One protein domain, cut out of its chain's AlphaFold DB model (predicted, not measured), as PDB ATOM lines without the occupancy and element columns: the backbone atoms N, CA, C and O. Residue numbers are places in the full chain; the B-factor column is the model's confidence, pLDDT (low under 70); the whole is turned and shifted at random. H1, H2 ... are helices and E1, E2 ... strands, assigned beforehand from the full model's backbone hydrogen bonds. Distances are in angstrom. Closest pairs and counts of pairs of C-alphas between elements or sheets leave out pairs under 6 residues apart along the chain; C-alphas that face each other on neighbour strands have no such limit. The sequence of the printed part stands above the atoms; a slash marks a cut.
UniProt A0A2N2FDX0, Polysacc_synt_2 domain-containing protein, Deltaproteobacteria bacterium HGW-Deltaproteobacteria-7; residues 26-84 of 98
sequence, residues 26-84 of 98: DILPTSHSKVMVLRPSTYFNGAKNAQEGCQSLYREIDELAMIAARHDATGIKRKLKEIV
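What this domain is: This is residues 26 to 84 of the 98 residues of the protein "Polysacc_synt_2 domain-containing protein" of Deltaproteobacteria bacterium HGW-Deltaproteobacteria-7 (UniProt A0A2N2FDX0). Two hairpins make the ends of an extended, flat shape: a small hairpin of two strands, E1 and E2, at one end, and a helical hairpin, H1 and H2, at the other, with residues 41 to 49 joining them. Residues 30 to 35, the turn of the strand hairpin, stick out free at its far end, while in the helical hairpin the shorter H2 folds back beside the longer H1. The printed part has 59 residues, with two named strands and then two named helices in the order E1, E2, H1, H2; the sheet has the order E1 - E2 and is antiparallel, and the class is mixed, helices and strands. The whole is extended, with a radius of gyration of the C-alphas of 16.2 A and spans of 49 by 26 by 13 A.

How they stand to each other: E1, residues 26 to 29, and E2, residues 36 to 40, are antiparallel neighbours and form a hairpin, with 154 degrees between their directions. The C-alphas of Ile 27 and Leu 38 face each other at 4.9 A. Across the pair, N 28 and O 37 are 2.8 A apart and N 39 and O 26 are 2.8 A apart, both within hydrogen-bond range. H1, residues 50 to 68, and H2, residues 73 to 83, touch and form a helical hairpin. Their closest C-alphas are those of Ala 68 and Ile 76, 6.2 A apart. The two helices run opposite ways at a shallow tilt of 6 degrees, with their centres 12.8 A apart. E1 is apart from H1 and from H2, and E2 is apart from H2. In H1 and H2 every O i to N i+4 pair is within hydrogen-bond range.

Where its parts are: E1 runs from Asp 26, whose C-alpha is at (8.664, -39.983, -64.535), to Pro 29, and measures 10.0 A from first to last C-alpha. E2 runs from Met 36 to Pro 40 and measures 12.8 A. H1 begins at Ala 50, with its C-alpha at (17.108, -26.955, -52.915), and ends at Ala 68, 26.3 A from first to last C-alpha. H2 runs from Ala 73 to Ile 83, measures 15.4 A, and ends with C-alpha 83 at (12.644, -39.386, -44.563).

The domain as a whole: The two C-alphas farthest apart are those of Ser 31 and Arg 70, at 49.3 A. The first and last printed C-alphas, those of Asp 26 and Val 84, are 17.6 A apart. The printed part has no cut. The link from H1 to H2 is tight, with 4 residues; the links from E1 to E2, with 6 residues, and from E2 to H1, with 9, are short, and no link is long. The mean pLDDT of the printed part is 89.4, and the model's confidence is low, under 70, at residues 41 to 43, in the link from E2 to H1.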
ATOM      1  N   ASP A  26       9.004 -40.165 -63.126       79.56
ATOM      2  CA  ASP A  26       8.664 -39.983 -64.535       79.56
ATOM      3  C   ASP A  26       9.846 -40.415 -65.408       79.56
ATOM      4  O   ASP A  26      10.977 -39.965 -65.214       79.56
ATOM      5  N   ILE A  27       9.585 -41.242 -66.420       83.06
ATOM      6  CA  ILE A  27      10.605 -41.660 -67.384       83.06
ATOM      7  C   ILE A  27      10.604 -40.709 -68.575       83.06
ATOM      8  O   ILE A  27       9.597 -40.553 -69.269       83.06
ATOM      9  N   LEU A  28      11.762 -40.126 -68.870       85.88
ATOM     10  CA  LEU A  28      11.979 -39.308 -70.056       85.88
ATOM     11  C   LEU A  28      12.916 -40.027 -71.032       85.88
ATOM     12  O   LEU A  28      13.990 -40.491 -70.626       85.88
ATOM     13  N   PRO A  29      12.553 -40.111 -72.324       87.94
ATOM     14  CA  PRO A  29      13.439 -40.680 -73.326       87.94
ATOM     15  C   PRO A  29      14.658 -39.776 -73.532       87.94
ATOM     16  O   PRO A  29      14.570 -38.550 -73.445       87.94
ATOM     17  N   THR A  30      15.798 -40.382 -73.859       91.81
ATOM     18  CA  THR A  30      16.961 -39.656 -74.388       91.81
ATOM     19  C   THR A  30      17.099 -39.893 -75.892       91.81
ATOM     20  O   THR A  30      16.316 -40.626 -76.495       91.81
ATOM     21  N   SER A  31      18.118 -39.295 -76.516       93.88
ATOM     22  CA  SER A  31      18.455 -39.566 -77.918       93.88
ATOM     23  C   SER A  31      18.857 -41.025 -78.175       93.88
ATOM     24  O   SER A  31      18.757 -41.489 -79.310       93.88
ATOM     25  N   HIS A  32      19.295 -41.762 -77.148       94.44
ATOM     26  CA  HIS A  32      19.659 -43.169 -77.260       94.44
ATOM     27  C   HIS A  32      18.551 -44.066 -76.694       94.44
ATOM     28  O   HIS A  32      18.199 -43.972 -75.521       94.44
ATOM     29  N   SER A  33      18.060 -45.015 -77.493       87.31
ATOM     30  CA  SER A  33      16.886 -45.849 -77.173       87.31
ATOM     31  C   SER A  33      17.020 -46.741 -75.934       87.31
ATOM     32  O   SER A  33      16.020 -47.229 -75.419       87.31
ATOM     33  N   LYS A  34      18.247 -46.963 -75.452       89.56
ATOM     34  CA  LYS A  34      18.534 -47.743 -74.234       89.56
ATOM     35  C   LYS A  34      18.868 -46.894 -73.005       89.56
ATOM     36  O   LYS A  34      19.233 -47.455 -71.980       89.56
ATOM     37  N   VAL A  35      18.820 -45.565 -73.115       89.94
ATOM     38  CA  VAL A  35      19.133 -44.648 -72.011       89.94
ATOM     39  C   VAL A  35      17.902 -43.801 -71.720       89.94
ATOM     40  O   VAL A  35      17.346 -43.160 -72.612       89.94
ATOM     41  N   MET A  36      17.484 -43.806 -70.462       89.12
ATOM     42  CA  MET A  36      16.311 -43.088 -69.976       89.12
ATOM     43  C   MET A  36      16.725 -42.185 -68.815       89.12
ATOM     44  O   MET A  36      17.644 -42.522 -68.070       89.12
ATOM     45  N   VAL A  37      16.062 -41.039 -68.669       88.06
ATOM     46  CA  VAL A  37      16.237 -40.134 -67.526       88.06
ATOM     47  C   VAL A  37      15.036 -40.294 -66.610       88.06
ATOM     48  O   VAL A  37      13.908 -40.083 -67.048       88.06
ATOM     49  N   LEU A  38      15.280 -40.635 -65.348       86.75
ATOM     50  CA  LEU A  38      14.252 -40.620 -64.315       86.75
ATOM     51  C   LEU A  38      14.163 -39.213 -63.731       86.75
ATOM     52  O   LEU A  38      15.166 -38.642 -63.294       86.75
ATOM     53  N   ARG A  39      12.965 -38.633 -63.760       81.06
ATOM     54  CA  ARG A  39      12.659 -37.368 -63.103       81.06
ATOM     55  C   ARG A  39      11.881 -37.673 -61.819       81.06
ATOM     56  O   ARG A  39      10.782 -38.215 -61.911       81.06
ATOM     57  N   PRO A  40      12.404 -37.307 -60.639       74.31
ATOM     58  CA  PRO A  40      11.668 -37.477 -59.392       74.31
ATOM     59  C   PRO A  40      10.441 -36.552 -59.368       74.31
ATOM     60  O   PRO A  40      10.532 -35.390 -59.772       74.31
ATOM     61  N   SER A  41       9.295 -37.052 -58.894       66.31
ATOM     62  CA  SER A  41       8.037 -36.281 -58.829       66.31
ATOM     63  C   SER A  41       7.931 -35.318 -57.641       66.31
ATOM     64  O   SER A  41       6.962 -34.563 -57.558       66.31
ATOM     65  N   THR A  42       8.905 -35.285 -56.728       63.88
ATOM     66  CA  THR A  42       8.782 -34.552 -55.461       63.88
ATOM     67  C   THR A  42       9.856 -33.479 -55.279       63.88
ATOM     68  O   THR A  42      11.062 -33.720 -55.308       63.88
ATOM     69  N   TYR A  43       9.401 -32.248 -55.040       65.50
ATOM     70  CA  TYR A  43      10.235 -31.154 -54.555       65.50
ATOM     71  C   TYR A  43      10.506 -31.376 -53.065       65.50
ATOM     72  O   TYR A  43       9.602 -31.171 -52.264       65.50
ATOM     73  N   PHE A  44      11.718 -31.812 -52.704       70.50
ATOM     74  CA  PHE A  44      12.338 -31.692 -51.369       70.50
ATOM     75  C   PHE A  44      11.388 -31.783 -50.147       70.50
ATOM     76  O   PHE A  44      11.466 -30.944 -49.251       70.50
ATOM     77  N   ASN A  45      10.457 -32.745 -50.116       74.38
ATOM     78  CA  ASN A  45       9.438 -32.890 -49.061       74.38
ATOM     79  C   ASN A  45       8.685 -31.585 -48.714       74.38
ATOM     80  O   ASN A  45       8.416 -31.291 -47.552       74.38
ATOM     81  N   GLY A  46       8.347 -30.782 -49.728       76.62
ATOM     82  CA  GLY A  46       7.642 -29.509 -49.562       76.62
ATOM     83  C   GLY A  46       8.545 -28.292 -49.334       76.62
ATOM     84  O   GLY A  46       8.024 -27.194 -49.134       76.62
ATOM     85  N   ALA A  47       9.875 -28.440 -49.387       83.31
ATOM     86  CA  ALA A  47      10.781 -27.295 -49.314       83.31
ATOM     87  C   ALA A  47      10.668 -26.401 -50.561       83.31
ATOM     88  O   ALA A  47      10.477 -26.866 -51.686       83.31
ATOM     89  N   LYS A  48      10.828 -25.090 -50.364       84.06
ATOM     90  CA  LYS A  48      10.619 -24.072 -51.406       84.06
ATOM     91  C   LYS A  48      11.756 -24.028 -52.419       84.06
ATOM     92  O   LYS A  48      11.590 -23.502 -53.516       84.06
ATOM     93  N   ASN A  49      12.935 -24.510 -52.031       87.50
ATOM     94  CA  ASN A  49      14.125 -24.561 -52.868       87.50
ATOM     95  C   ASN A  49      15.096 -25.648 -52.379       87.50
ATOM     96  O   ASN A  49      14.954 -26.192 -51.283       87.50
ATOM     97  N   ALA A  50      16.113 -25.925 -53.196       87.06
ATOM     98  CA  ALA A  50      17.108 -26.955 -52.915       87.06
ATOM     99  C   ALA A  50      17.913 -26.699 -51.634       87.06
ATOM    100  O   ALA A  50      18.250 -27.644 -50.929       87.06
ATOM    101  N   GLN A  51      18.197 -25.437 -51.303       91.19
ATOM    102  CA  GLN A  51      18.969 -25.104 -50.107       91.19
ATOM    103  C   GLN A  51      18.191 -25.445 -48.829       91.19
ATOM    104  O   GLN A  51      18.741 -26.067 -47.922       91.19
ATOM    105  N   GLU A  52      16.910 -25.071 -48.772       90.62
ATOM    106  CA  GLU A  52      16.010 -25.422 -47.668       90.62
ATOM    107  C   GLU A  52      15.820 -26.943 -47.568       90.62
ATOM    108  O   GLU A  52      15.902 -27.501 -46.475       90.62
ATOM    109  N   GLY A  53      15.656 -27.618 -48.711       91.31
ATOM    110  CA  GLY A  53      15.559 -29.075 -48.786       91.31
ATOM    111  C   GLY A  53      16.783 -29.783 -48.210       91.31
ATOM    112  O   GLY A  53      16.648 -30.630 -47.329       91.31
ATOM    113  N   CYS A  54      17.982 -29.387 -48.645       91.75
ATOM    114  CA  CYS A  54      19.240 -29.917 -48.121       91.75
ATOM    115  C   CYS A  54      19.372 -29.680 -46.615       91.75
ATOM    116  O   CYS A  54      19.701 -30.604 -45.879       91.75
ATOM    117  N   GLN A  55      19.097 -28.462 -46.138       93.88
ATOM    118  CA  GLN A  55      19.164 -28.153 -44.707       93.88
ATOM    119  C   GLN A  55      18.190 -28.997 -43.888       93.88
ATOM    120  O   GLN A  55      18.547 -29.446 -42.801       93.88
ATOM    121  N   SER A  56      16.974 -29.221 -44.394       92.44
ATOM    122  CA  SER A  56      16.019 -30.098 -43.725       92.44
ATOM    123  C   SER A  56      16.530 -31.531 -43.685       92.44
ATOM    124  O   SER A  56      16.594 -32.105 -42.607       92.44
ATOM    125  N   LEU A  57      16.986 -32.068 -44.819       93.31
ATOM    126  CA  LEU A  57      17.505 -33.430 -44.900       93.31
ATOM    127  C   LEU A  57      18.686 -33.664 -43.947       93.31
ATOM    128  O   LEU A  57      18.716 -34.685 -43.270       93.31
ATOM    129  N   TYR A  58      19.624 -32.718 -43.835       95.88
ATOM    130  CA  TYR A  58      20.732 -32.841 -42.880       95.88
ATOM    131  C   TYR A  58      20.250 -32.941 -41.429       95.88
ATOM    132  O   TYR A  58      20.743 -33.789 -40.693       95.88
ATOM    133  N   ARG A  59      19.242 -32.153 -41.031       96.00
ATOM    134  CA  ARG A  59      18.657 -32.263 -39.682       96.00
ATOM    135  C   ARG A  59      18.015 -33.628 -39.445       96.00
ATOM    136  O   ARG A  59      18.194 -34.205 -38.377       96.00
ATOM    137  N   GLU A  60      17.291 -34.145 -40.434       95.81
ATOM    138  CA  GLU A  60      16.669 -35.468 -40.345       95.81
ATOM    139  C   GLU A  60      17.718 -36.587 -40.224       95.81
ATOM    140  O   GLU A  60      17.536 -37.531 -39.451       95.81
ATOM    141  N   ILE A  61      18.835 -36.467 -40.955       97.19
ATOM    142  CA  ILE A  61      19.970 -37.398 -40.889       97.19
ATOM    143  C   ILE A  61      20.643 -37.346 -39.513       97.19
ATOM    144  O   ILE A  61      20.934 -38.400 -38.946       97.19
ATOM    145  N   ASP A  62      20.857 -36.154 -38.951       98.06
ATOM    146  CA  ASP A  62      21.435 -36.000 -37.613       98.06
ATOM    147  C   ASP A  62      20.539 -36.644 -36.542       98.06
ATOM    148  O   ASP A  62      21.023 -37.343 -35.646       98.06
ATOM    149  N   GLU A  63      19.217 -36.475 -36.648       97.50
ATOM    150  CA  GLU A  63      18.268 -37.137 -35.751       97.50
ATOM    151  C   GLU A  63      18.300 -38.660 -35.902       97.50
ATOM    152  O   GLU A  63      18.378 -39.380 -34.902       97.50
ATOM    153  N   LEU A  64      18.316 -39.163 -37.138       97.81
ATOM    154  CA  LEU A  64      18.459 -40.591 -37.409       97.81
ATOM    155  C   LEU A  64      19.753 -41.151 -36.798       97.81
ATOM    156  O   LEU A  64      19.725 -42.219 -36.184       97.81
ATOM    157  N   ALA A  65      20.870 -40.427 -36.908       97.94
ATOM    158  CA  ALA A  65      22.147 -40.824 -36.324       97.94
ATOM    159  C   ALA A  65      22.078 -40.905 -34.789       97.94
ATOM    160  O   ALA A  65      22.590 -41.857 -34.196       97.94
ATOM    161  N   MET A  66      21.392 -39.961 -34.134       97.81
ATOM    162  CA  MET A  66      21.176 -39.996 -32.683       97.81
ATOM    163  C   MET A  66      20.319 -41.188 -32.237       97.81
ATOM    164  O   MET A  66      20.609 -41.795 -31.204       97.81
ATOM    165  N   ILE A  67      19.275 -41.537 -32.995       97.62
ATOM    166  CA  ILE A  67      18.441 -42.720 -32.724       97.62
ATOM    167  C   ILE A  67      19.267 -43.999 -32.920       97.62
ATOM    168  O   ILE A  67      19.247 -44.894 -32.072       97.62
ATOM    169  N   ALA A  68      20.053 -44.060 -33.997       96.81
ATOM    170  CA  ALA A  68      20.910 -45.200 -34.296       96.81
ATOM    171  C   ALA A  68      21.994 -45.420 -33.232       96.81
ATOM    172  O   ALA A  68      22.235 -46.560 -32.838       96.81
ATOM    173  N   ALA A  69      22.579 -44.347 -32.693       97.31
ATOM    174  CA  ALA A  69      23.546 -44.415 -31.597       97.31
ATOM    175  C   ALA A  69      22.967 -45.027 -30.305       97.31
ATOM    176  O   ALA A  69      23.717 -45.485 -29.446       97.31
ATOM    177  N   ARG A  70      21.635 -45.053 -30.162       96.69
ATOM    178  CA  ARG A  70      20.927 -45.691 -29.039       96.69
ATOM    179  C   ARG A  70      20.504 -47.132 -29.336       96.69
ATOM    180  O   ARG A  70      19.849 -47.740 -28.497       96.69
ATOM    181  N   HIS A  71      20.858 -47.668 -30.507       94.00
ATOM    182  CA  HIS A  71      20.444 -48.992 -30.981       94.00
ATOM    183  C   HIS A  71      18.916 -49.197 -31.012       94.00
ATOM    184  O   HIS A  71      18.427 -50.321 -30.902       94.00
ATOM    185  N   ASP A  72      18.145 -48.120 -31.193       94.00
ATOM    186  CA  ASP A  72      16.684 -48.180 -31.269       94.00
ATOM    187  C   ASP A  72      16.229 -48.572 -32.684       94.00
ATOM    188  O   ASP A  72      15.981 -47.726 -33.545       94.00
ATOM    189  N   ALA A  73      16.130 -49.881 -32.936       91.81
ATOM    190  CA  ALA A  73      15.746 -50.426 -34.239       91.81
ATOM    191  C   ALA A  73      14.350 -49.967 -34.701       91.81
ATOM    192  O   ALA A  73      14.143 -49.703 -35.888       91.81
ATOM    193  N   THR A  74      13.395 -49.843 -33.777       93.19
ATOM    194  CA  THR A  74      12.037 -49.372 -34.082       93.19
ATOM    195  C   THR A  74      12.056 -47.889 -34.441       93.19
ATOM    196  O   THR A  74      11.460 -47.486 -35.443       93.19
ATOM    197  N   GLY A  75      12.791 -47.084 -33.671       95.19
ATOM    198  CA  GLY A  75      13.016 -45.672 -33.954       95.19
ATOM    199  C   GLY A  75      13.693 -45.446 -35.304       95.19
ATOM    200  O   GLY A  75      13.245 -44.588 -36.061       95.19
ATOM    201  N   ILE A  76      14.707 -46.249 -35.647       95.56
ATOM    202  CA  ILE A  76      15.392 -46.194 -36.948       95.56
ATOM    203  C   ILE A  76      14.403 -46.451 -38.087       95.56
ATOM    204  O   ILE A  76      14.310 -45.643 -39.009       95.56
ATOM    205  N   LYS A  77      13.637 -47.552 -38.026       94.00
ATOM    206  CA  LYS A  77      12.658 -47.902 -39.074       94.00
ATOM    207  C   LYS A  77      11.612 -46.800 -39.254       94.00
ATOM    208  O   LYS A  77      11.282 -46.451 -40.385       94.00
ATOM    209  N   ARG A  78      11.125 -46.229 -38.148       94.56
ATOM    210  CA  ARG A  78      10.175 -45.110 -38.168       94.56
ATOM    211  C   ARG A  78      10.790 -43.863 -38.801       94.56
ATOM    212  O   ARG A  78      10.184 -43.290 -39.698       94.56
ATOM    213  N   LYS A  79      11.997 -43.473 -38.386       95.50
ATOM    214  CA  LYS A  79      12.658 -42.274 -38.912       95.50
ATOM    215  C   LYS A  79      13.013 -42.411 -40.394       95.50
ATOM    216  O   LYS A  79      12.825 -41.473 -41.157       95.50
ATOM    217  N   LEU A  80      13.426 -43.601 -40.836       94.31
ATOM    218  CA  LEU A  80      13.620 -43.894 -42.259       94.31
ATOM    219  C   LEU A  80      12.324 -43.757 -43.064       94.31
ATOM    220  O   LEU A  80      12.363 -43.201 -44.156       94.31
ATOM    221  N   LYS A  81      11.180 -44.201 -42.525       92.19
ATOM    222  CA  LYS A  81       9.866 -44.024 -43.167       92.19
ATOM    223  C   LYS A  81       9.464 -42.549 -43.287       92.19
ATOM    224  O   LYS A  81       8.808 -42.184 -44.254       92.19
ATOM    225  N   GLU A  82       9.831 -41.718 -42.311       91.69
ATOM    226  CA  GLU A  82       9.592 -40.268 -42.351       91.69
ATOM    227  C   GLU A  82      10.433 -39.590 -43.449       91.69
ATOM    228  O   GLU A  82       9.915 -38.761 -44.195       91.69
ATOM    229  N   ILE A  83      11.712 -39.965 -43.576       91.56
ATOM    230  CA  ILE A  83      12.644 -39.386 -44.563       91.56
ATOM    231  C   ILE A  83      12.339 -39.879 -45.982       91.56
ATOM    232  O   ILE A  83      12.391 -39.096 -46.931       91.56
ATOM    233  N   VAL A  84      12.035 -41.171 -46.112       89.44
ATOM    234  CA  VAL A  84      11.794 -41.887 -47.368       89.44
ATOM    235  C   VAL A  84      10.395 -42.515 -47.290       89.44
ATOM    236  O   VAL A  84      10.255 -43.656 -46.839       89.44
TER     237      VAL A  84